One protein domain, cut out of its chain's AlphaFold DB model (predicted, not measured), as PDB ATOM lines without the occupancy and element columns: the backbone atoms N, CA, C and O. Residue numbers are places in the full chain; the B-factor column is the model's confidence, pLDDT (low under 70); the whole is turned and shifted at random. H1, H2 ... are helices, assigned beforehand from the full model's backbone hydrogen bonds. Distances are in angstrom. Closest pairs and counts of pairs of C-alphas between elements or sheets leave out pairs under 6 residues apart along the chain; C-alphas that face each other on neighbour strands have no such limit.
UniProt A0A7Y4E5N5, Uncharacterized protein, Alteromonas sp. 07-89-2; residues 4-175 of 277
ATOM      1  N   LYS A   4     103.533 108.419  63.903       85.88
ATOM      2  CA  LYS A   4     102.130 108.100  64.193       85.88
ATOM      3  C   LYS A   4     101.786 106.690  63.719       85.88
ATOM      4  O   LYS A   4     101.170 105.928  64.461       85.88
ATOM      5  N   ASP A   5     102.229 106.332  62.527       87.62
ATOM      6  CA  ASP A   5     102.040 105.014  61.936       87.62
ATOM      7  C   ASP A   5     102.828 103.949  62.719       87.62
ATOM      8  O   ASP A   5     102.296 102.887  63.040       87.62
ATOM      9  N   LYS A   6     104.048 104.275  63.175       90.38
ATOM     10  CA  LYS A   6     104.822 103.440  64.118       90.38
ATOM     11  C   LYS A   6     104.092 103.203  65.438       90.38
ATOM     12  O   LYS A   6     104.054 102.071  65.916       90.38
ATOM     13  N   ALA A   7     103.492 104.245  66.014       88.31
ATOM     14  CA  ALA A   7     102.708 104.121  67.242       88.31
ATOM     15  C   ALA A   7     101.466 103.236  67.053       88.31
ATOM     16  O   ALA A   7     101.140 102.441  67.933       88.31
ATOM     17  N   ARG A   8     100.805 103.321  65.891       90.06
ATOM     18  CA  ARG A   8      99.673 102.449  65.546       90.06
ATOM     19  C   ARG A   8     100.090 100.988  65.445       90.06
ATOM     20  O   ARG A   8      99.445 100.152  66.066       90.06
ATOM     21  N   VAL A   9     101.178 100.685  64.733       91.69
ATOM     22  CA  VAL A   9     101.696  99.309  64.630       91.69
ATOM     23  C   VAL A   9     102.067  98.763  66.012       91.69
ATOM     24  O   VAL A   9     101.651  97.662  66.357       91.69
ATOM     25  N   ALA A  10     102.758  99.545  66.851       92.00
ATOM     26  CA  ALA A  10     103.068  99.137  68.226       92.00
ATOM     27  C   ALA A  10     101.800  98.841  69.051       92.00
ATOM     28  O   ALA A  10     101.721  97.809  69.713       92.00
ATOM     29  N   SER A  11     100.778  99.698  68.952       91.62
ATOM     30  CA  SER A  11      99.498  99.499  69.642       91.62
ATOM     31  C   SER A  11      98.752  98.248  69.170       91.62
ATOM     32  O   SER A  11      98.125  97.577  69.987       91.62
ATOM     33  N   ILE A  12      98.798  97.935  67.871       94.06
ATOM     34  CA  ILE A  12      98.188  96.725  67.304       94.06
ATOM     35  C   ILE A  12      98.863  95.474  67.881       94.06
ATOM     36  O   ILE A  12      98.175  94.558  68.332       94.06
ATOM     37  N   LEU A  13     100.200  95.449  67.907       93.56
ATOM     38  CA  LEU A  13     100.978  94.327  68.443       93.56
ATOM     39  C   LEU A  13     100.690  94.098  69.931       93.56
ATOM     40  O   LEU A  13     100.454  92.960  70.341       93.56
ATOM     41  N   ASP A  14     100.678  95.171  70.728       92.62
ATOM     42  CA  ASP A  14     100.370  95.101  72.157       92.62
ATOM     43  C   ASP A  14      98.957  94.553  72.401       92.62
ATOM     44  O   ASP A  14      98.791  93.594  73.158       92.62
ATOM     45  N   SER A  15      97.961  95.088  71.685       93.19
ATOM     46  CA  SER A  15      96.566  94.649  71.791       93.19
ATOM     47  C   SER A  15      96.400  93.170  71.444       93.19
ATOM     48  O   SER A  15      95.750  92.441  72.188       93.19
ATOM     49  N   LEU A  16      97.000  92.702  70.345       93.19
ATOM     50  CA  LEU A  16      96.921  91.292  69.958       93.19
ATOM     51  C   LEU A  16      97.597  90.374  70.982       93.19
ATOM     52  O   LEU A  16      97.048  89.321  71.317       93.19
ATOM     53  N   SER A  17      98.766  90.775  71.498       92.62
ATOM     54  CA  SER A  17      99.517  89.986  72.484       92.62
ATOM     55  C   SER A  17      98.749  89.775  73.795       92.62
ATOM     56  O   SER A  17      98.952  88.767  74.470       92.62
ATOM     57  N   LYS A  18      97.835  90.701  74.122       90.88
ATOM     58  CA  LYS A  18      96.993  90.705  75.327       90.88
ATOM     59  C   LYS A  18      95.548  90.261  75.083       90.88
ATOM     60  O   LYS A  18      94.751  90.325  76.010       90.88
ATOM     61  N   SER A  19      95.193  89.847  73.866       89.25
ATOM     62  CA  SER A  19      93.832  89.388  73.560       89.25
ATOM     63  C   SER A  19      93.422  88.213  74.459       89.25
ATOM     64  O   SER A  19      94.251  87.375  74.812       89.25
ATOM     65  N   ASP A  20      92.134  88.090  74.780       85.12
ATOM     66  CA  ASP A  20      91.620  86.986  75.609       85.12
ATOM     67  C   ASP A  20      91.365  85.697  74.801       85.12
ATOM     68  O   ASP A  20      90.978  84.659  75.339       85.12
ATOM     69  N   HIS A  21      91.584  85.731  73.483       83.69
ATOM     70  CA  HIS A  21      91.285  84.611  72.596       83.69
ATOM     71  C   HIS A  21      92.293  83.472  72.741       83.69
ATOM     72  O   HIS A  21      93.452  83.623  72.375       83.69
ATOM     73  N   SER A  22      91.854  82.317  73.231       81.31
ATOM     74  CA  SER A  22      92.600  81.050  73.151       81.31
ATOM     75  C   SER A  22      92.184  80.194  71.950       81.31
ATOM     76  O   SER A  22      92.887  79.255  71.586       81.31
ATOM     77  N   ASP A  23      91.050  80.530  71.329       84.69
ATOM     78  CA  ASP A  23      90.525  79.871  70.137       84.69
ATOM     79  C   ASP A  23      91.303  80.322  68.880       84.69
ATOM     80  O   ASP A  23      91.321  81.524  68.580       84.69
ATOM     81  N   PRO A  24      91.914  79.390  68.121       85.88
ATOM     82  CA  PRO A  24      92.686  79.707  66.921       85.88
ATOM     83  C   PRO A  24      91.908  80.442  65.833       85.88
ATOM     84  O   PRO A  24      92.486  81.269  65.139       85.88
ATOM     85  N   HIS A  25      90.619  80.156  65.647       86.69
ATOM     86  CA  HIS A  25      89.817  80.784  64.595       86.69
ATOM     87  C   HIS A  25      89.493  82.238  64.936       86.69
ATOM     88  O   HIS A  25      89.674  83.132  64.102       86.69
ATOM     89  N   LYS A  26      89.084  82.490  66.186       89.50
ATOM     90  CA  LYS A  26      88.850  83.862  66.662       89.50
ATOM     91  C   LYS A  26      90.133  84.679  66.598       89.50
ATOM     92  O   LYS A  26      90.127  85.792  66.077       89.50
ATOM     93  N   PHE A  27      91.241  84.093  67.046       93.06
ATOM     94  CA  PHE A  27      92.541  84.749  67.023       93.06
ATOM     95  C   PHE A  27      93.062  84.992  65.596       93.06
ATOM     96  O   PHE A  27      93.571  86.074  65.314       93.06
ATOM     97  N   LEU A  28      92.866  84.051  64.663       93.38
ATOM     98  CA  LEU A  28      93.227  84.224  63.250       93.38
ATOM     99  C   LEU A  28      92.513  85.428  62.625       93.38
ATOM    100  O   LEU A  28      93.128  86.220  61.914       93.38
ATOM    101  N   SER A  29      91.224  85.591  62.921       92.56
ATOM    102  CA  SER A  29      90.435  86.719  62.420       92.56
ATOM    103  C   SER A  29      90.964  88.067  62.924       92.56
ATOM    104  O   SER A  29      90.977  89.045  62.175       92.56
ATOM    105  N   GLU A  30      91.423  88.132  64.176       93.75
ATOM    106  CA  GLU A  30      92.054  89.337  64.724       93.75
ATOM    107  C   GLU A  30      93.425  89.605  64.114       93.75
ATOM    108  O   GLU A  30      93.692  90.738  63.702       93.75
ATOM    109  N   ILE A  31      94.272  88.575  63.996       95.12
ATOM    110  CA  ILE A  31      95.587  88.716  63.368       95.12
ATOM    111  C   ILE A  31      95.433  89.191  61.925       95.12
ATOM    112  O   ILE A  31      96.156  90.096  61.527       95.12
ATOM    113  N   ASN A  32      94.488  88.660  61.147       94.44
ATOM    114  CA  ASN A  32      94.290  89.091  59.762       94.44
ATOM    115  C   ASN A  32      93.931  90.580  59.660       94.44
ATOM    116  O   ASN A  32      94.518  91.296  58.849       94.44
ATOM    117  N   LYS A  33      93.024  91.073  60.514       93.56
ATOM    118  CA  LYS A  33      92.666  92.505  60.566       93.56
ATOM    119  C   LYS A  33      93.861  93.372  60.958       93.56
ATOM    120  O   LYS A  33      94.106  94.421  60.365       93.56
ATOM    121  N   ALA A  34      94.610  92.929  61.960       93.81
ATOM    122  CA  ALA A  34      95.811  93.603  62.426       93.81
ATOM    123  C   ALA A  34      96.920  93.625  61.366       93.81
ATOM    124  O   ALA A  34      97.572  94.653  61.189       93.81
ATOM    125  N   ALA A  35      97.120  92.513  60.659       93.44
ATOM    126  CA  ALA A  35      98.090  92.367  59.586       93.44
ATOM    127  C   ALA A  35      97.744  93.299  58.422       93.44
ATOM    128  O   ALA A  35      98.584  94.095  58.018       93.44
ATOM    129  N   GLU A  36      96.495  93.284  57.954       92.62
ATOM    130  CA  GLU A  36      96.015  94.191  56.907       92.62
ATOM    131  C   GLU A  36      96.234  95.659  57.295       92.62
ATOM    132  O   GLU A  36      96.920  96.395  56.584       92.62
ATOM    133  N   SER A  37      95.768  96.054  58.485       90.88
ATOM    134  CA  SER A  37      95.958  97.418  58.979       90.88
ATOM    135  C   SER A  37      97.437  97.799  59.090       90.88
ATOM    136  O   SER A  37      97.785  98.942  58.794       90.88
ATOM    137  N   SER A  38      98.303  96.884  59.538       90.69
ATOM    138  CA  SER A  38      99.733  97.156  59.743       90.69
ATOM    139  C   SER A  38     100.496  97.259  58.426       90.69
ATOM    140  O   SER A  38     101.360  98.125  58.299       90.69
ATOM    141  N   LEU A  39     100.165  96.431  57.430       89.44
ATOM    142  CA  LEU A  39     100.741  96.526  56.087       89.44
ATOM    143  C   LEU A  39     100.386  97.849  55.408       89.44
ATOM    144  O   LEU A  39     101.241  98.451  54.753       89.44
ATOM    145  N   ASP A  40      99.153  98.319  55.600       85.81
ATOM    146  CA  ASP A  40      98.715  99.606  55.069       85.81
ATOM    147  C   ASP A  40      99.462 100.771  55.738       85.81
ATOM    148  O   ASP A  40      99.899 101.687  55.042       85.81
ATOM    149  N   GLN A  41      99.710 100.712  57.058       84.31
ATOM    150  CA  GLN A  41     100.570 101.698  57.739       84.31
ATOM    151  C   GLN A  41     102.025 101.637  57.244       84.31
ATOM    152  O   GLN A  41     102.660 102.669  57.029       84.31
ATOM    153  N   ALA A  42     102.558 100.432  57.022       81.69
ATOM    154  CA  ALA A  42     103.912 100.231  56.508       81.69
ATOM    155  C   ALA A  42     104.070 100.671  55.040       81.69
ATOM    156  O   ALA A  42     105.187 100.670  54.518       81.69
ATOM    157  N   ASN A  43     102.976 101.064  54.377       79.25
ATOM    158  CA  ASN A  43     102.922 101.409  52.959       79.25
ATOM    159  C   ASN A  43     103.511 100.304  52.064       79.25
ATOM    160  O   ASN A  43     104.092 100.566  51.006       79.25
ATOM    161  N   ILE A  44     103.357  99.046  52.487       71.81
ATOM    162  CA  ILE A  44     103.631  97.880  51.651       71.81
ATOM    163  C   ILE A  44     102.437  97.798  50.697       71.81
ATOM    164  O   ILE A  44     101.414  97.195  51.017       71.81
ATOM    165  N   LYS A  45     102.513  98.560  49.595       60.06
ATOM    166  CA  LYS A  45     101.397  98.891  48.689       60.06
ATOM    167  C   LYS A  45     100.470  97.702  48.389       60.06
ATOM    168  O   LYS A  45     100.925  96.582  48.169       60.06
ATOM    169  N   GLN A  46      99.167  97.976  48.286       51.06
ATOM    170  CA  GLN A  46      98.275  97.201  47.421       51.06
ATOM    171  C   GLN A  46      98.695  97.483  45.974       51.06
ATOM    172  O   GLN A  46      98.671  98.636  45.540       51.06
ATOM    173  N   PHE A  47      99.080  96.465  45.210       48.97
ATOM    174  CA  PHE A  47      99.111  96.619  43.760       48.97
ATOM    175  C   PHE A  47      97.689  96.453  43.230       48.97
ATOM    176  O   PHE A  47      97.233  95.349  42.952       48.97
ATOM    177  N   THR A  48      96.985  97.569  43.059       40.34
ATOM    178  CA  THR A  48      95.937  97.654  42.043       40.34
ATOM    179  C   THR A  48      96.628  97.809  40.689       40.34
ATOM    180  O   THR A  48      97.213  98.857  40.430       40.34
ATOM    181  N   ASN A  49      96.584  96.760  39.862       41.47
ATOM    182  CA  ASN A  49      96.808  96.763  38.412       41.47
ATOM    183  C   ASN A  49      97.856  97.746  37.871       41.47
ATOM    184  O   ASN A  49      97.501  98.867  37.514       41.47
ATOM    185  N   SER A  50      99.108  97.310  37.711       40.69
ATOM    186  CA  SER A  50      99.944  97.588  36.523       40.69
ATOM    187  C   SER A  50     101.403  97.229  36.788       40.69
ATOM    188  O   SER A  50     102.176  98.052  37.259       40.69
ATOM    189  N   GLN A  51     101.781  95.995  36.463       34.41
ATOM    190  CA  GLN A  51     102.962  95.665  35.657       34.41
ATOM    191  C   GLN A  51     103.083  94.141  35.593       34.41
ATOM    192  O   GLN A  51     103.055  93.473  36.619       34.41
ATOM    193  N   THR A  52     103.115  93.659  34.351       35.00
ATOM    194  CA  THR A  52     103.589  92.368  33.838       35.00
ATOM    195  C   THR A  52     103.692  91.244  34.864       35.00
ATOM    196  O   THR A  52     104.577  91.287  35.712       35.00
ATOM    197  N   GLU A  53     102.817  90.240  34.721       37.97
ATOM    198  CA  GLU A  53     102.838  88.961  35.439       37.97
ATOM    199  C   GLU A  53     104.263  88.585  35.887       37.97
ATOM    200  O   GLU A  53     105.066  88.128  35.065       37.97
ATOM    201  N   PRO A  54     104.611  88.746  37.179       41.41
ATOM    202  CA  PRO A  54     105.614  87.869  37.734       41.41
ATOM    203  C   PRO A  54     104.977  86.495  37.600       41.41
ATOM    204  O   PRO A  54     103.896  86.277  38.148       41.41
ATOM    205  N   THR A  55     105.590  85.626  36.794       40.78
ATOM    206  CA  THR A  55     105.252  84.207  36.653       40.78
ATOM    207  C   THR A  55     104.683  83.734  37.975       40.78
ATOM    208  O   THR A  55     105.436  83.748  38.949       40.78
ATOM    209  N   LEU A  56     103.369  83.459  38.020       41.12
ATOM    210  CA  LEU A  56     102.613  83.120  39.227       41.12
ATOM    211  C   LEU A  56     103.419  82.094  40.024       41.12
ATOM    212  O   LEU A  56     103.362  80.895  39.753       41.12
ATOM    213  N   LYS A  57     104.230  82.564  40.976       49.59
ATOM    214  CA  LYS A  57     104.834  81.683  41.953       49.59
ATOM    215  C   LYS A  57     103.649  81.249  42.783       49.59
ATOM    216  O   LYS A  57     102.964  82.089  43.367       49.59
ATOM    217  N   GLN A  58     103.374  79.952  42.745       61.25
ATOM    218  CA  GLN A  58     102.461  79.319  43.679       61.25
ATOM    219  C   GLN A  58     102.829  79.845  45.068       61.25
ATOM    220  O   GLN A  58     104.004  79.795  45.445       61.25
ATOM    221  N   SER A  59     101.865  80.476  45.742       69.88
ATOM    222  CA  SER A  59     102.116  81.089  47.044       69.88
ATOM    223  C   SER A  59     102.717  80.050  47.987       69.88
ATOM    224  O   SER A  59     102.355  78.873  47.911       69.88
ATOM    225  N   SER A  60     103.619  80.457  48.885       78.44
ATOM    226  CA  SER A  60     104.177  79.524  49.872       78.44
ATOM    227  C   SER A  60     103.132  78.971  50.842       78.44
ATOM    228  O   SER A  60     103.422  77.988  51.526       78.44
ATOM    229  N   LEU A  61     101.937  79.572  50.894       81.06
ATOM    230  CA  LEU A  61     100.776  79.054  51.605       81.06
ATOM    231  C   LEU A  61      99.761  78.468  50.607       81.06
ATOM    232  O   LEU A  61      98.905  79.178  50.081       81.06
ATOM    233  N   ASP A  62      99.846  77.160  50.355       77.62
ATOM    234  CA  ASP A  62      98.905  76.453  49.478       77.62
ATOM    235  C   ASP A  62      97.678  75.958  50.260       77.62
ATOM    236  O   ASP A  62      97.736  74.976  51.004       77.62
ATOM    237  N   ILE A  63      96.549  76.645  50.072       78.19
ATOM    238  CA  ILE A  63      95.255  76.307  50.685       78.19
ATOM    239  C   ILE A  63      94.335  75.514  49.745       78.19
ATOM    240  O   ILE A  63      93.166  75.306  50.064       78.19
ATOM    241  N   SER A  64      94.817  75.064  48.583       73.50
ATOM    242  CA  SER A  64      93.964  74.428  47.566       73.50
ATOM    243  C   SER A  64      93.295  73.153  48.095       73.50
ATOM    244  O   SER A  64      92.105  72.942  47.886       73.50
ATOM    245  N   LYS A  65      94.025  72.366  48.897       66.25
ATOM    246  CA  LYS A  65      93.512  71.136  49.531       66.25
ATOM    247  C   LYS A  65      92.419  71.390  50.576       66.25
ATOM    248  O   LYS A  65      91.525  70.568  50.741       66.25
ATOM    249  N   LEU A  66      92.437  72.548  51.244       69.56
ATOM    250  CA  LEU A  66      91.370  72.936  52.174       69.56
ATOM    251  C   LEU A  66      90.048  73.173  51.442       69.56
ATOM    252  O   LEU A  66      89.002  72.868  51.991       69.56
ATOM    253  N   ARG A  67      90.050  73.709  50.218       61.91
ATOM    254  CA  ARG A  67      88.792  73.935  49.488       61.91
ATOM    255  C   ARG A  67      88.106  72.636  49.062       61.91
ATOM    256  O   ARG A  67      86.890  72.631  48.904       61.91
ATOM    257  N   GLU A  68      88.873  71.566  48.886       59.66
ATOM    258  CA  GLU A  68      88.373  70.285  48.379       59.66
ATOM    259  C   GLU A  68      87.968  69.315  49.502       59.66
ATOM    260  O   GLU A  68      87.019  68.552  49.330       59.66
ATOM    261  N   GLU A  69      88.636  69.363  50.663       56.81
ATOM    262  CA  GLU A  69      88.513  68.330  51.710       56.81
ATOM    263  C   GLU A  69      88.000  68.851  53.071       56.81
ATOM    264  O   GLU A  69      87.810  68.074  54.011       56.81
ATOM    265  N   SER A  70      87.768  70.158  53.222       61.72
ATOM    266  CA  SER A  70      87.497  70.773  54.527       61.72
ATOM    267  C   SER A  70      86.027  70.744  54.954       61.72
ATOM    268  O   SER A  70      85.150  71.277  54.277       61.72
ATOM    269  N   ALA A  71      85.770  70.233  56.162       69.88
ATOM    270  CA  ALA A  71      84.494  70.376  56.873       69.88
ATOM    271  C   ALA A  71      84.391  71.691  57.685       69.88
ATOM    272  O   ALA A  71      83.542  71.801  58.575       69.88
ATOM    273  N   LEU A  72      85.277  72.670  57.454       76.50
ATOM    274  CA  LEU A  72      85.316  73.898  58.250       76.50
ATOM    275  C   LEU A  72      84.119  74.820  57.929       76.50
ATOM    276  O   LEU A  72      83.688  74.914  56.778       76.50
ATOM    277  N   PRO A  73      83.599  75.561  58.925       83.50
ATOM    278  CA  PRO A  73      82.607  76.604  58.693       83.50
ATOM    279  C   PRO A  73      83.109  77.680  57.722       83.50
ATOM    280  O   PRO A  73      84.289  78.034  57.719       83.50
ATOM    281  N   ARG A  74      82.179  78.273  56.964       83.81
ATOM    282  CA  ARG A  74      82.458  79.315  55.962       83.81
ATOM    283  C   ARG A  74      83.309  80.470  56.500       83.81
ATOM    284  O   ARG A  74      84.260  80.872  55.844       83.81
ATOM    285  N   GLU A  75      83.015  80.954  57.702       84.19
ATOM    286  CA  GLU A  75      83.775  82.044  58.337       84.19
ATOM    287  C   GLU A  75      85.245  81.679  58.602       84.19
ATOM    288  O   GLU A  75      86.110  82.552  58.656       84.19
ATOM    289  N   GLN A  76      85.557  80.393  58.787       85.62
ATOM    290  CA  GLN A  76      86.939  79.937  58.961       85.62
ATOM    291  C   GLN A  76      87.661  79.873  57.620       85.62
ATOM    292  O   GLN A  76      88.813  80.286  57.528       85.62
ATOM    293  N   ILE A  77      86.963  79.418  56.578       85.38
ATOM    294  CA  ILE A  77      87.477  79.401  55.206       85.38
ATOM    295  C   ILE A  77      87.786  80.830  54.744       85.38
ATOM    296  O   ILE A  77      88.890  81.084  54.278       85.38
ATOM    297  N   GLU A  78      86.873  81.780  54.958       88.00
ATOM    298  CA  GLU A  78      87.079  83.191  54.597       88.00
ATOM    299  C   GLU A  78      88.292  83.803  55.325       88.00
ATOM    300  O   GLU A  78      89.092  84.516  54.716       88.00
ATOM    301  N   ALA A  79      88.489  83.486  56.611       88.50
ATOM    302  CA  ALA A  79      89.671  83.928  57.350       88.50
ATOM    303  C   ALA A  79      90.970  83.314  56.792       88.50
ATOM    304  O   ALA A  79      91.966  84.017  56.637       88.50
ATOM    305  N   ILE A  80      90.964  82.023  56.456       89.88
ATOM    306  CA  ILE A  80      92.120  81.337  55.861       89.88
ATOM    307  C   ILE A  80      92.465  81.923  54.484       89.88
ATOM    308  O   ILE A  80      93.631  82.186  54.190       89.88
ATOM    309  N   GLU A  81      91.457  82.165  53.648       88.38
ATOM    310  CA  GLU A  81      91.629  82.773  52.326       88.38
ATOM    311  C   GLU A  81      92.209  84.179  52.427       88.38
ATOM    312  O   GLU A  81      93.125  84.525  51.678       88.38
ATOM    313  N   LYS A  82      91.753  84.962  53.411       90.88
ATOM    314  CA  LYS A  82      92.329  86.278  53.686       90.88
ATOM    315  C   LYS A  82      93.807  86.181  54.057       90.88
ATOM    316  O   LYS A  82      94.608  86.988  53.595       90.88
ATOM    317  N   THR A  83      94.199  85.189  54.855       92.75
ATOM    318  CA  THR A  83      95.613  84.960  55.171       92.75
ATOM    319  C   THR A  83      96.427  84.638  53.917       92.75
ATOM    320  O   THR A  83      97.496  85.217  53.734       92.75
ATOM    321  N   ALA A  84      95.926  83.775  53.030       90.06
ATOM    322  CA  ALA A  84      96.602  83.452  51.772       90.06
ATOM    323  C   ALA A  84      96.745  84.677  50.849       90.06
ATOM    324  O   ALA A  84      97.812  84.891  50.276       90.06
ATOM    325  N   GLU A  85      95.719  85.530  50.765       90.06
ATOM    326  CA  GLU A  85      95.787  86.813  50.049       90.06
ATOM    327  C   GLU A  85      96.907  87.710  50.609       90.06
ATOM    328  O   GLU A  85      97.721  88.251  49.854       90.06
ATOM    329  N   LEU A  86      96.983  87.845  51.938       91.12
ATOM    330  CA  LEU A  86      98.002  88.657  52.607       91.12
ATOM    331  C   LEU A  86      99.419  88.096  52.401       91.12
ATOM    332  O   LEU A  86     100.347  88.874  52.164       91.12
ATOM    333  N   VAL A  87      99.595  86.771  52.445       91.25
ATOM    334  CA  VAL A  87     100.877  86.108  52.138       91.25
ATOM    335  C   VAL A  87     101.287  86.399  50.699       91.25
ATOM    336  O   VAL A  87     102.397  86.867  50.461       91.25
ATOM    337  N   HIS A  88     100.378  86.212  49.743       87.38
ATOM    338  CA  HIS A  88     100.666  86.479  48.340       87.38
ATOM    339  C   HIS A  88     101.045  87.950  48.093       87.38
ATOM    340  O   HIS A  88     101.978  88.239  47.336       87.38
ATOM    341  N   ARG A  89     100.377  88.893  48.778       85.19
ATOM    342  CA  ARG A  89     100.726  90.326  48.756       85.19
ATOM    343  C   ARG A  89     102.153  90.567  49.260       85.19
ATOM    344  O   ARG A  89     102.883  91.338  48.640       85.19
ATOM    345  N   LEU A  90     102.560  89.915  50.350       88.31
ATOM    346  CA  LEU A  90     103.920  90.019  50.888       88.31
ATOM    347  C   LEU A  90     104.979  89.442  49.951       88.31
ATOM    348  O   LEU A  90     105.985  90.103  49.685       88.31
ATOM    349  N   GLU A  91     104.741  88.244  49.428       87.44
ATOM    350  CA  GLU A  91     105.657  87.568  48.505       87.44
ATOM    351  C   GLU A  91     105.870  88.389  47.235       87.44
ATOM    352  O   GLU A  91     107.002  88.566  46.781       87.44
ATOM    353  N   SER A  92     104.790  88.968  46.711       82.38
ATOM    354  CA  SER A  92     104.831  89.871  45.560       82.38
ATOM    355  C   SER A  92     105.595  91.165  45.855       82.38
ATOM    356  O   SER A  92     106.232  91.724  44.965       82.38
ATOM    357  N   ALA A  93     105.582  91.629  47.107       81.19
ATOM    358  CA  ALA A  93     106.386  92.759  47.568       81.19
ATOM    359  C   ALA A  93     107.860  92.387  47.850       81.19
ATOM    360  O   ALA A  93     108.639  93.249  48.256       81.19
ATOM    361  N   GLY A  94     108.257  91.130  47.622       84.75
ATOM    362  CA  GLY A  94     109.624  90.642  47.803       84.75
ATOM    363  C   GLY A  94     109.931  90.115  49.206       84.75
ATOM    364  O   GLY A  94     111.069  89.717  49.459       84.75
ATOM    365  N   PHE A  95     108.946  90.071  50.110       87.19
ATOM    366  CA  PHE A  95     109.115  89.468  51.431       87.19
ATOM    367  C   PHE A  95     108.965  87.956  51.331       87.19
ATOM    368  O   PHE A  95     107.914  87.442  50.960       87.19
ATOM    369  N   GLN A  96     110.026  87.237  51.673       85.50
ATOM    370  CA  GLN A  96     110.028  85.781  51.626       85.50
ATOM    371  C   GLN A  96     109.558  85.184  52.948       85.50
ATOM    372  O   GLN A  96     109.726  85.777  54.018       85.50
ATOM    373  N   ARG A  97     108.993  83.980  52.855       87.00
ATOM    374  CA  ARG A  97     108.627  83.177  54.014       87.00
ATOM    375  C   ARG A  97     109.859  82.930  54.895       87.00
ATOM    376  O   ARG A  97     110.891  82.516  54.368       87.00
ATOM    377  N   PRO A  98     109.765  83.122  56.222       87.06
ATOM    378  CA  PRO A  98     110.861  82.789  57.120       87.06
ATOM    379  C   PRO A  98     111.193  81.292  57.075       87.06
ATOM    380  O   PRO A  98     110.312  80.451  57.245       87.06
ATOM    381  N   GLU A  99     112.469  80.958  56.878       82.25
ATOM    382  CA  GLU A  99     112.933  79.562  56.794       82.25
ATOM    383  C   GLU A  99     113.008  78.866  58.160       82.25
ATOM    384  O   GLU A  99     112.896  77.646  58.250       82.25
ATOM    385  N   LYS A 100     113.215  79.633  59.237       82.25
ATOM    386  CA  LYS A 100     113.392  79.104  60.595       82.25
ATOM    387  C   LYS A 100     112.177  79.397  61.460       82.25
ATOM    388  O   LYS A 100     111.652  80.507  61.452       82.25
ATOM    389  N   GLU A 101     111.797  78.443  62.305       77.81
ATOM    390  CA  GLU A 101     110.679  78.637  63.237       77.81
ATOM    391  C   GLU A 101     110.935  79.751  64.262       77.81
ATOM    392  O   GLU A 101     110.001  80.431  64.669       77.81
ATOM    393  N   ASN A 102     112.195  79.992  64.636       84.19
ATOM    394  CA  ASN A 102     112.589  81.019  65.604       84.19
ATOM    395  C   ASN A 102     112.879  82.396  64.976       84.19
ATOM    396  O   ASN A 102     113.572  83.218  65.590       84.19
ATOM    397  N   TRP A 103     112.365  82.661  63.772       90.06
ATOM    398  CA  TRP A 103     112.662  83.864  62.990       90.06
ATOM    399  C   TRP A 103     112.414  85.174  63.748       90.06
ATOM    400  O   TRP A 103     113.176  86.118  63.572       90.06
ATOM    401  N   VAL A 104     111.426  85.238  64.650       92.06
ATOM    402  CA  VAL A 104     111.166  86.432  65.479       92.06
ATOM    403  C   VAL A 104     112.375  86.775  66.341       92.06
ATOM    404  O   VAL A 104     112.766  87.934  66.458       92.06
ATOM    405  N   SER A 105     113.003  85.762  66.936       91.12
ATOM    406  CA  SER A 105     114.179  85.963  67.785       91.12
ATOM    407  C   SER A 105     115.395  86.382  66.956       91.12
ATOM    408  O   SER A 105     116.169  87.235  67.390       91.12
ATOM    409  N   GLU A 106     115.548  85.825  65.753       90.62
ATOM    410  CA  GLU A 106     116.602  86.213  64.812       90.62
ATOM    411  C   GLU A 106     116.411  87.651  64.309       90.62
ATOM    412  O   GLU A 106     117.347  88.448  64.370       90.62
ATOM    413  N   MET A 107     115.190  88.016  63.917       92.81
ATOM    414  CA  MET A 107     114.806  89.369  63.517       92.81
ATOM    415  C   MET A 107     115.104  90.377  64.636       92.81
ATOM    416  O   MET A 107     115.756  91.394  64.394       92.81
ATOM    417  N   LEU A 108     114.738  90.072  65.886       92.31
ATOM    418  CA  LEU A 108     115.022  90.939  67.036       92.31
ATOM    419  C   LEU A 108     116.522  91.057  67.344       92.31
ATOM    420  O   LEU A 108     116.991  92.133  67.720       92.31
ATOM    421  N   ASN A 109     117.293  89.984  67.175       91.50
ATOM    422  CA  ASN A 109     118.748  90.030  67.323       91.50
ATOM    423  C   ASN A 109     119.383  90.893  66.219       91.50
ATOM    424  O   ASN A 109     120.214  91.758  66.499       91.50
ATOM    425  N   ASN A 110     118.934  90.733  64.974       89.62
ATOM    426  CA  ASN A 110     119.366  91.562  63.852       89.62
ATOM    427  C   ASN A 110     118.985  93.033  64.060       89.62
ATOM    428  O   ASN A 110     119.789  93.912  63.756       89.62
ATOM    429  N   HIS A 111     117.823  93.316  64.658       89.38
ATOM    430  CA  HIS A 111     117.424  94.673  65.031       89.38
ATOM    431  C   HIS A 111     118.413  95.299  66.017       89.38
ATOM    432  O   HIS A 111     118.906  96.401  65.788       89.38
ATOM    433  N   GLN A 112     118.749  94.577  67.090       86.31
ATOM    434  CA  GLN A 112     119.686  95.049  68.113       86.31
ATOM    435  C   GLN A 112     121.093  95.287  67.560       86.31
ATOM    436  O   GLN A 112     121.787  96.190  68.020       86.31
ATOM    437  N   ARG A 113     121.506  94.490  66.569       88.94
ATOM    438  CA  ARG A 113     122.802  94.618  65.892       88.94
ATOM    439  C   ARG A 113     122.815  95.666  64.775       88.94
ATOM    440  O   ARG A 113     123.884  95.968  64.258       88.94
ATOM    441  N   GLY A 114     121.659  96.226  64.407       86.12
ATOM    442  CA  GLY A 114     121.537  97.169  63.293       86.12
ATOM    443  C   GLY A 114     121.677  96.518  61.912       86.12
ATOM    444  O   GLY A 114     122.076  97.186  60.965       86.12
ATOM    445  N   TYR A 115     121.380  95.222  61.801       87.94
ATOM    446  CA  TYR A 115     121.498  94.436  60.564       87.94
ATOM    447  C   TYR A 115     120.179  94.279  59.806       87.94
ATOM    448  O   TYR A 115     120.163  93.680  58.734       87.94
ATOM    449  N   LEU A 116     119.069  94.785  60.350       84.00
ATOM    450  CA  LEU A 116     117.813  94.783  59.611       84.00
ATOM    451  C   LEU A 116     117.890  95.733  58.417       84.00
ATOM    452  O   LEU A 116     118.342  96.871  58.541       84.00
ATOM    453  N   GLN A 117     117.402  95.251  57.275       80.62
ATOM    454  CA  GLN A 117     117.238  96.066  56.075       80.62
ATOM    455  C   GLN A 117     116.062  97.039  56.221       80.62
ATOM    456  O   GLN A 117     116.168  98.186  55.792       80.62
ATOM    457  N   ASN A 118     114.973  96.607  56.868       85.31
ATOM    458  CA  ASN A 118     113.825  97.457  57.173       85.31
ATOM    459  C   ASN A 118     113.806  97.882  58.645       85.31
ATOM    460  O   ASN A 118     114.497  97.324  59.498       85.31
ATOM    461  N   ASP A 119     112.990  98.888  58.967       88.25
ATOM    462  CA  ASP A 119     112.750  99.233  60.364       88.25
ATOM    463  C   ASP A 119     111.918  98.147  61.079       88.25
ATOM    464  O   ASP A 119     111.170  97.394  60.455       88.25
ATOM    465  N   ILE A 120     112.054  98.068  62.409       91.44
ATOM    466  CA  ILE A 120     111.401  97.040  63.238       91.44
ATOM    467  C   ILE A 120     109.875  97.018  63.090       91.44
ATOM    468  O   ILE A 120     109.256  95.982  63.303       91.44
ATOM    469  N   PHE A 121     109.256  98.144  62.733       92.44
ATOM    470  CA  PHE A 121     107.809  98.231  62.604       92.44
ATOM    471  C   PHE A 121     107.339  97.676  61.256       92.44
ATOM    472  O   PHE A 121     106.312  97.005  61.208       92.44
ATOM    473  N   THR A 122     108.109  97.881  60.184       91.69
ATOM    474  CA  THR A 122     107.895  97.186  58.907       91.69
ATOM    475  C   THR A 122     108.068  95.676  59.075       91.69
ATOM    476  O   THR A 122     107.194  94.917  58.664       91.69
ATOM    477  N   GLU A 123     109.143  95.234  59.737       92.00
ATOM    478  CA  GLU A 123     109.368  93.806  60.022       92.00
ATOM    479  C   GLU A 123     108.246  93.210  60.883       92.00
ATOM    480  O   GLU A 123     107.821  92.078  60.666       92.00
ATOM    481  N   ALA A 124     107.706  93.978  61.833       93.38
ATOM    482  CA  ALA A 124     106.566  93.553  62.635       93.38
ATOM    483  C   ALA A 124     105.271  93.425  61.815       93.38
ATOM    484  O   ALA A 124     104.531  92.459  61.999       93.38
ATOM    485  N   ALA A 125     105.006  94.363  60.899       93.12
ATOM    486  CA  ALA A 125     103.843  94.311  60.011       93.12
ATOM    487  C   ALA A 125     103.886  93.084  59.085       93.12
ATOM    488  O   ALA A 125     102.892  92.377  58.943       93.12
ATOM    489  N   VAL A 126     105.059  92.796  58.515       92.62
ATOM    490  CA  VAL A 126     105.335  91.574  57.741       92.62
ATOM    491  C   VAL A 126     105.168  90.334  58.623       92.62
ATOM    492  O   VAL A 126     104.525  89.357  58.241       92.62
ATOM    493  N   GLY A 127     105.695  90.400  59.844       93.19
ATOM    494  CA  GLY A 127     105.637  89.332  60.828       93.19
ATOM    495  C   GLY A 127     104.227  88.877  61.198       93.19
ATOM    496  O   GLY A 127     103.999  87.679  61.347       93.19
ATOM    497  N   LEU A 128     103.271  89.806  61.287       95.38
ATOM    498  CA  LEU A 128     101.866  89.492  61.569       95.38
ATOM    499  C   LEU A 128     101.260  88.537  60.533       95.38
ATOM    500  O   LEU A 128     100.552  87.600  60.898       95.38
ATOM    501  N   VAL A 129     101.573  88.732  59.252       94.62
ATOM    502  CA  VAL A 129     101.088  87.857  58.176       94.62
ATOM    503  C   VAL A 129     101.714  86.468  58.283       94.62
ATOM    504  O   VAL A 129     101.012  85.469  58.154       94.62
ATOM    505  N   TRP A 130     103.017  86.377  58.568       94.81
ATOM    506  CA  TRP A 130     103.682  85.080  58.727       94.81
ATOM    507  C   TRP A 130     103.194  84.318  59.961       94.81
ATOM    508  O   TRP A 130     103.082  83.093  59.921       94.81
ATOM    509  N   MET A 131     102.834  85.020  61.037       94.56
ATOM    510  CA  MET A 131     102.173  84.417  62.197       94.56
ATOM    511  C   MET A 131     100.771  83.904  61.852       94.56
ATOM    512  O   MET A 131     100.422  82.796  62.256       94.56
ATOM    513  N   ALA A 132      99.991  84.659  61.065       94.06
ATOM    514  CA  ALA A 132      98.704  84.192  60.551       94.06
ATOM    515  C   ALA A 132      98.872  82.925  59.700       94.06
ATOM    516  O   ALA A 132      98.166  81.943  59.909       94.06
ATOM    517  N   ALA A 133      99.849  82.915  58.787       92.12
ATOM    518  CA  ALA A 133     100.145  81.768  57.934       92.12
ATOM    519  C   ALA A 133     100.546  80.532  58.754       92.12
ATOM    520  O   ALA A 133     100.002  79.451  58.546       92.12
ATOM    521  N   LYS A 134     101.423  80.702  59.754       91.19
ATOM    522  CA  LYS A 134     101.803  79.638  60.701       91.19
ATOM    523  C   LYS A 134     100.582  79.075  61.437       91.19
ATOM    524  O   LYS A 134     100.478  77.861  61.602       91.19
ATOM    525  N   LEU A 135      99.657  79.942  61.859       90.69
ATOM    526  CA  LEU A 135      98.414  79.536  62.516       90.69
ATOM    527  C   LEU A 135      97.509  78.733  61.572       90.69
ATOM    528  O   LEU A 135      97.016  77.677  61.962       90.69
ATOM    529  N   VAL A 136      97.342  79.191  60.327       89.56
ATOM    530  CA  VAL A 136      96.589  78.484  59.279       89.56
ATOM    531  C   VAL A 136      97.159  77.083  59.046       89.56
ATOM    532  O   VAL A 136      96.435  76.091  59.151       89.56
ATOM    533  N   GLU A 137      98.461  76.981  58.789       86.62
ATOM    534  CA  GLU A 137      99.117  75.708  58.482       86.62
ATOM    535  C   GLU A 137      99.003  74.699  59.619       86.62
ATOM    536  O   GLU A 137      98.589  73.562  59.388       86.62
ATOM    537  N   LYS A 138      99.347  75.115  60.844       85.75
ATOM    538  CA  LYS A 138      99.450  74.201  61.987       85.75
ATOM    539  C   LYS A 138      98.104  73.868  62.631       85.75
ATOM    540  O   LYS A 138      97.996  72.803  63.231       85.75
ATOM    541  N   ALA A 139      97.096  74.745  62.539       84.31
ATOM    542  CA  ALA A 139      95.796  74.519  63.184       84.31
ATOM    543  C   ALA A 139      94.687  74.034  62.233       84.31
ATOM    544  O   ALA A 139      93.702  73.464  62.727       84.31
ATOM    545  N   PHE A 140      94.824  74.251  60.916       81.31
ATOM    546  CA  PHE A 140      93.759  73.995  59.935       81.31
ATOM    547  C   PHE A 140      94.177  73.116  58.744       81.31
ATOM    548  O   PHE A 140      93.380  72.268  58.356       81.31
ATOM    549  N   ILE A 141      95.381  73.279  58.172       76.75
ATOM    550  CA  ILE A 141      95.813  72.503  56.981       76.75
ATOM    551  C   ILE A 141      96.401  71.148  57.364       76.75
ATOM    552  O   ILE A 141      95.968  70.110  56.875       76.75
ATOM    553  N   SER A 142      97.396  71.173  58.244       69.25
ATOM    554  CA  SER A 142      98.127  69.992  58.690       69.25
ATOM    555  C   SER A 142      98.087  69.926  60.213       69.25
ATOM    556  O   SER A 142      99.137  70.036  60.851       69.25
ATOM    557  N   PRO A 143      96.892  69.794  60.825       62.94
ATOM    558  CA  PRO A 143      96.834  69.527  62.249       62.94
ATOM    559  C   PRO A 143      97.545  68.192  62.494       62.94
ATOM    560  O   PRO A 143      97.206  67.181  61.872       62.94
ATOM    561  N   ASP A 144      98.557  68.185  63.362       57.50
ATOM    562  CA  ASP A 144      99.218  66.943  63.762       57.50
ATOM    563  C   ASP A 144      98.154  65.941  64.220       57.50
ATOM    564  O   ASP A 144      97.202  66.305  64.917       57.50
ATOM    565  N   LYS A 145      98.293  64.669  63.825       53.25
ATOM    566  CA  LYS A 145      97.256  63.634  64.017       53.25
ATOM    567  C   LYS A 145      96.884  63.384  65.492       53.25
ATOM    568  O   LYS A 145      95.887  62.720  65.755       53.25
ATOM    569  N   GLU A 146      97.648  63.935  66.437       55.00
ATOM    570  CA  GLU A 146      97.421  63.877  67.888       55.00
ATOM    571  C   GLU A 146      96.961  65.216  68.514       55.00
ATOM    572  O   GLU A 146      96.826  65.310  69.737       55.00
ATOM    573  N   GLN A 147      96.681  66.259  67.720       53.81
ATOM    574  CA  GLN A 147      96.283  67.577  68.230       53.81
ATOM    575  C   GLN A 147      94.884  67.567  68.863       53.81
ATOM    576  O   GLN A 147      93.860  67.774  68.210       53.81
ATOM    577  N   LYS A 148      94.853  67.395  70.187       58.00
ATOM    578  CA  LYS A 148      93.723  67.782  71.041       58.00
ATOM    579  C   LYS A 148      93.606  69.311  71.101       58.00
ATOM    580  O   LYS A 148      94.571  70.029  70.844       58.00
ATOM    581  N   THR A 149      92.431  69.811  71.477       58.78
ATOM    582  CA  THR A 149      92.111  71.246  71.624       58.78
ATOM    583  C   THR A 149      93.156  72.020  72.447       58.78
ATOM    584  O   THR A 149      93.431  73.180  72.145       58.78
ATOM    585  N   ASP A 150      93.798  71.357  73.413       61.09
ATOM    586  CA  ASP A 150      94.846  71.918  74.274       61.09
ATOM    587  C   ASP A 150      96.075  72.404  73.474       61.09
ATOM    588  O   ASP A 150      96.515  73.538  73.655       61.09
ATOM    589  N   LEU A 151      96.544  71.637  72.482       64.94
ATOM    590  CA  LEU A 151      97.716  71.976  71.649       64.94
ATOM    591  C   LEU A 151      97.451  73.146  70.686       64.94
ATOM    592  O   LEU A 151      98.352  73.907  70.334       64.94
ATOM    593  N   LYS A 152      96.193  73.342  70.276       71.50
ATOM    594  CA  LYS A 152      95.801  74.497  69.456       71.50
ATOM    595  C   LYS A 152      95.832  75.801  70.259       71.50
ATOM    596  O   LYS A 152      96.218  76.840  69.727       71.50
ATOM    597  N   SER A 153      95.472  75.736  71.541       77.94
ATOM    598  CA  SER A 153      95.597  76.876  72.454       77.94
ATOM    599  C   SER A 153      97.061  77.201  72.785       77.94
ATOM    600  O   SER A 153      97.414  78.374  72.915       77.94
ATOM    601  N   GLU A 154      97.936  76.190  72.826       84.12
ATOM    602  CA  GLU A 154      99.385  76.375  72.975       84.12
ATOM    603  C   GLU A 154      99.995  77.118  71.783       84.12
ATOM    604  O   GLU A 154     100.781  78.038  71.992       84.12
ATOM    605  N   LEU A 155      99.577  76.814  70.550       88.00
ATOM    606  CA  LEU A 155     100.019  77.548  69.357       88.00
ATOM    607  C   LEU A 155      99.606  79.029  69.397       88.00
ATOM    608  O   LEU A 155     100.395  79.911  69.058       88.00
ATOM    609  N   VAL A 156      98.379  79.322  69.838       90.69
ATOM    610  CA  VAL A 156      97.924  80.707  70.045       90.69
ATOM    611  C   VAL A 156      98.779  81.398  71.112       90.69
ATOM    612  O   VAL A 156      99.204  82.536  70.918       90.69
ATOM    613  N   SER A 157      99.077  80.707  72.214       90.50
ATOM    614  CA  SER A 157      99.953  81.207  73.279       90.50
ATOM    615  C   SER A 157     101.381  81.473  72.786       90.50
ATOM    616  O   SER A 157     101.959  82.516  73.096       90.50
ATOM    617  N   GLU A 158     101.934  80.585  71.954       91.56
ATOM    618  CA  GLU A 158     103.245  80.747  71.322       91.56
ATOM    619  C   GLU A 158     103.289  82.028  70.478       91.56
ATOM    620  O   GLU A 158     104.153  82.881  70.694       91.56
ATOM    621  N   ILE A 159     102.314  82.206  69.579       93.38
ATOM    622  CA  ILE A 159     102.216  83.392  68.719       93.38
ATOM    623  C   ILE A 159     102.048  84.663  69.563       93.38
ATOM    624  O   ILE A 159     102.716  85.662  69.304       93.38
ATOM    625  N   LYS A 160     101.228  84.645  70.622       93.88
ATOM    626  CA  LYS A 160     101.116  85.784  71.552       93.88
ATOM    627  C   LYS A 160     102.430  86.101  72.254       93.88
ATOM    628  O   LYS A 160     102.776  87.272  72.404       93.88
ATOM    629  N   GLY A 161     103.188  85.078  72.647       93.69
ATOM    630  CA  GLY A 161     104.522  85.237  73.215       93.69
ATOM    631  C   GLY A 161     105.501  85.883  72.233       93.69
ATOM    632  O   GLY A 161     106.308  86.729  72.626       93.69
ATOM    633  N   GLU A 162     105.422  85.535  70.950       94.69
ATOM    634  CA  GLU A 162     106.189  86.190  69.890       94.69
ATOM    635  C   GLU A 162     105.753  87.647  69.673       94.69
ATOM    636  O   GLU A 162     106.604  88.540  69.668       94.69
ATOM    637  N   LEU A 163     104.446  87.913  69.598       94.38
ATOM    638  CA  LEU A 163     103.885  89.263  69.490       94.38
ATOM    639  C   LEU A 163     104.320  90.161  70.650       94.38
ATOM    640  O   LEU A 163     104.728  91.296  70.420       94.38
ATOM    641  N   ALA A 164     104.315  89.650  71.882       94.06
ATOM    642  CA  ALA A 164     104.763  90.394  73.057       94.06
ATOM    643  C   ALA A 164     106.245  90.801  72.958       94.06
ATOM    644  O   ALA A 164     106.620  91.917  73.335       94.06
ATOM    645  N   LYS A 165     107.107  89.926  72.418       95.00
ATOM    646  CA  LYS A 165     108.531  90.239  72.198       95.00
ATOM    647  C   LYS A 165     108.702  91.348  71.161       95.00
ATOM    648  O   LYS A 165     109.477  92.277  71.398       95.00
ATOM    649  N   ILE A 166     107.985  91.260  70.037       94.62
ATOM    650  CA  ILE A 166     108.033  92.272  68.973       94.62
ATOM    651  C   ILE A 166     107.465  93.601  69.482       94.62
ATOM    652  O   ILE A 166     108.114  94.631  69.313       94.62
ATOM    653  N   SER A 167     106.318  93.573  70.168       92.94
ATOM    654  CA  SER A 167     105.674  94.749  70.765       92.94
ATOM    655  C   SER A 167     106.646  95.510  71.666       92.94
ATOM    656  O   SER A 167     106.938  96.678  71.422       92.94
ATOM    657  N   LYS A 168     107.288  94.821  72.618       93.00
ATOM    658  CA  LYS A 168     108.270  95.438  73.523       93.00
ATOM    659  C   LYS A 168     109.459  96.066  72.784       93.00
ATOM    660  O   LYS A 168     109.983  97.101  73.204       93.00
ATOM    661  N   ALA A 169     109.924  95.443  71.701       92.56
ATOM    662  CA  ALA A 169     110.997  95.999  70.881       92.56
ATOM    663  C   ALA A 169     110.535  97.243  70.103       92.56
ATOM    664  O   ALA A 169     111.248  98.249  70.089       92.56
ATOM    665  N   ALA A 170     109.334  97.201  69.523       91.88
ATOM    666  CA  ALA A 170     108.713  98.321  68.823       91.88
ATOM    667  C   ALA A 170     108.457  99.510  69.766       91.88
ATOM    668  O   ALA A 170     108.826 100.637  69.439       91.88
ATOM    669  N   GLU A 171     107.928  99.272  70.969       89.38
ATOM    670  CA  GLU A 171     107.745 100.287  72.016       89.38
ATOM    671  C   GLU A 171     109.072 100.939  72.409       89.38
ATOM    672  O   GLU A 171     109.184 102.169  72.460       89.38
ATOM    673  N   LYS A 172     110.112 100.125  72.633       89.44
ATOM    674  CA  LYS A 172     111.452 100.634  72.926       89.44
ATOM    675  C   LYS A 172     111.938 101.526  71.784       89.44
ATOM    676  O   LYS A 172     112.400 102.634  72.050       89.44
ATOM    677  N   GLN A 173     111.819 101.087  70.534       88.25
ATOM    678  CA  GLN A 173     112.259 101.870  69.380       88.25
ATOM    679  C   GLN A 173     111.446 103.161  69.205       88.25
ATOM    680  O   GLN A 173     112.011 104.200  68.862       88.25
ATOM    681  N   LEU A 174     110.142 103.129  69.487       87.44
ATOM    682  CA  LEU A 174     109.268 104.298  69.437       87.44
ATOM    683  C   LEU A 174     109.692 105.339  70.480       87.44
ATOM    684  O   LEU A 174     109.869 106.509  70.141       87.44
ATOM    685  N   ALA A 175     109.962 104.907  71.714       84.75
ATOM    686  CA  ALA A 175     110.489 105.774  72.764       84.75
ATOM    687  C   ALA A 175     111.837 106.405  72.366       84.75
ATOM    688  O   ALA A 175     112.032 107.607  72.546       84.75
TER     689      ALA A 175
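This is residues 4 to 175 of the 277 residues of an uncharacterized protein of Alteromonas sp. 07-89-2 (UniProt A0A7Y4E5N5). A bundle of helices is built round H6, which runs through the middle with the longest helix, H7, side by side with it; the hairpin of H1 and H2 covers one side, H4 crosses H6 at a slant, and the shorter H5 lies on the far side of H6 from H2. Residues 48 to 53, in the long loop between H2 and H3, stick out from this body, and the small H3 lies near the last residues of H6. The printed part has 172 residues with seven named helices, H1 to H7 in chain order, and no named strand; the class is all helix. The whole is compact, with a radius of gyration of the C-alphas of 16.0 A and spans of 46 by 44 by 26 A.

H7, residues 149 to 175, is 39.1 A long and ends at C-alpha 175 at (110.489, 105.774, 72.764). H6, residues 120 to 141, is 29.7 A long and begins at C-alpha 120 at (111.401, 97.040, 63.238); it has a kink of 25 degrees near residue 127. H1, residues 4 to 17, begins at C-alpha 4 at (102.130, 108.100, 64.193) and is 20.1 A long. H2, residues 24 to 41, is 25.1 A long, and H4, residues 74 to 92, is 26.8 A long. H5 is residues 103 to 113, 15.1 A, and H3 is residues 64 to 69, 9.2 A.

H7 and H6 form a helical hairpin at a shallow tilt of 4 degrees, the closest C-alphas being those of Ala 139 and Lys 152, 6.3 A apart. H6 is the hub, touching five helices. It touches H2, opposite ways at a shallow tilt of 28 degrees, with the C-alphas of Ser 38 and Ala 125 closest at 5.0 A. With residues 126 to 136 alone it touches H4 at a steep tilt of 44 degrees, closest at the C-alphas of Thr 83 and Ala 133, 6.2 A. H1 touches H7, opposite ways at 28 degrees, a shallow tilt, closest at the C-alphas of Ser 17 and Lys 160, 4.6 A. H5 and H6 only just touch, with 3 pairs of C-alphas within 8 A, closest at His 111 and Ile 120, 6.7 A. H3 is near H4. Every O i to N i+4 pair is within hydrogen-bond range in H1, H2, H4, H5 and H7; in H6 17 of 18 are, in H3 1 of 2.

The C-alphas farthest apart are those of Glu 68 and Ala 175, 48.4 A. The printed part has no cut. The link from H2 to H3, 22 residues, is long. The mean pLDDT of the printed part is 82.0; residues 45 to 59, 65 to 71 and 142 to 151 are under 70.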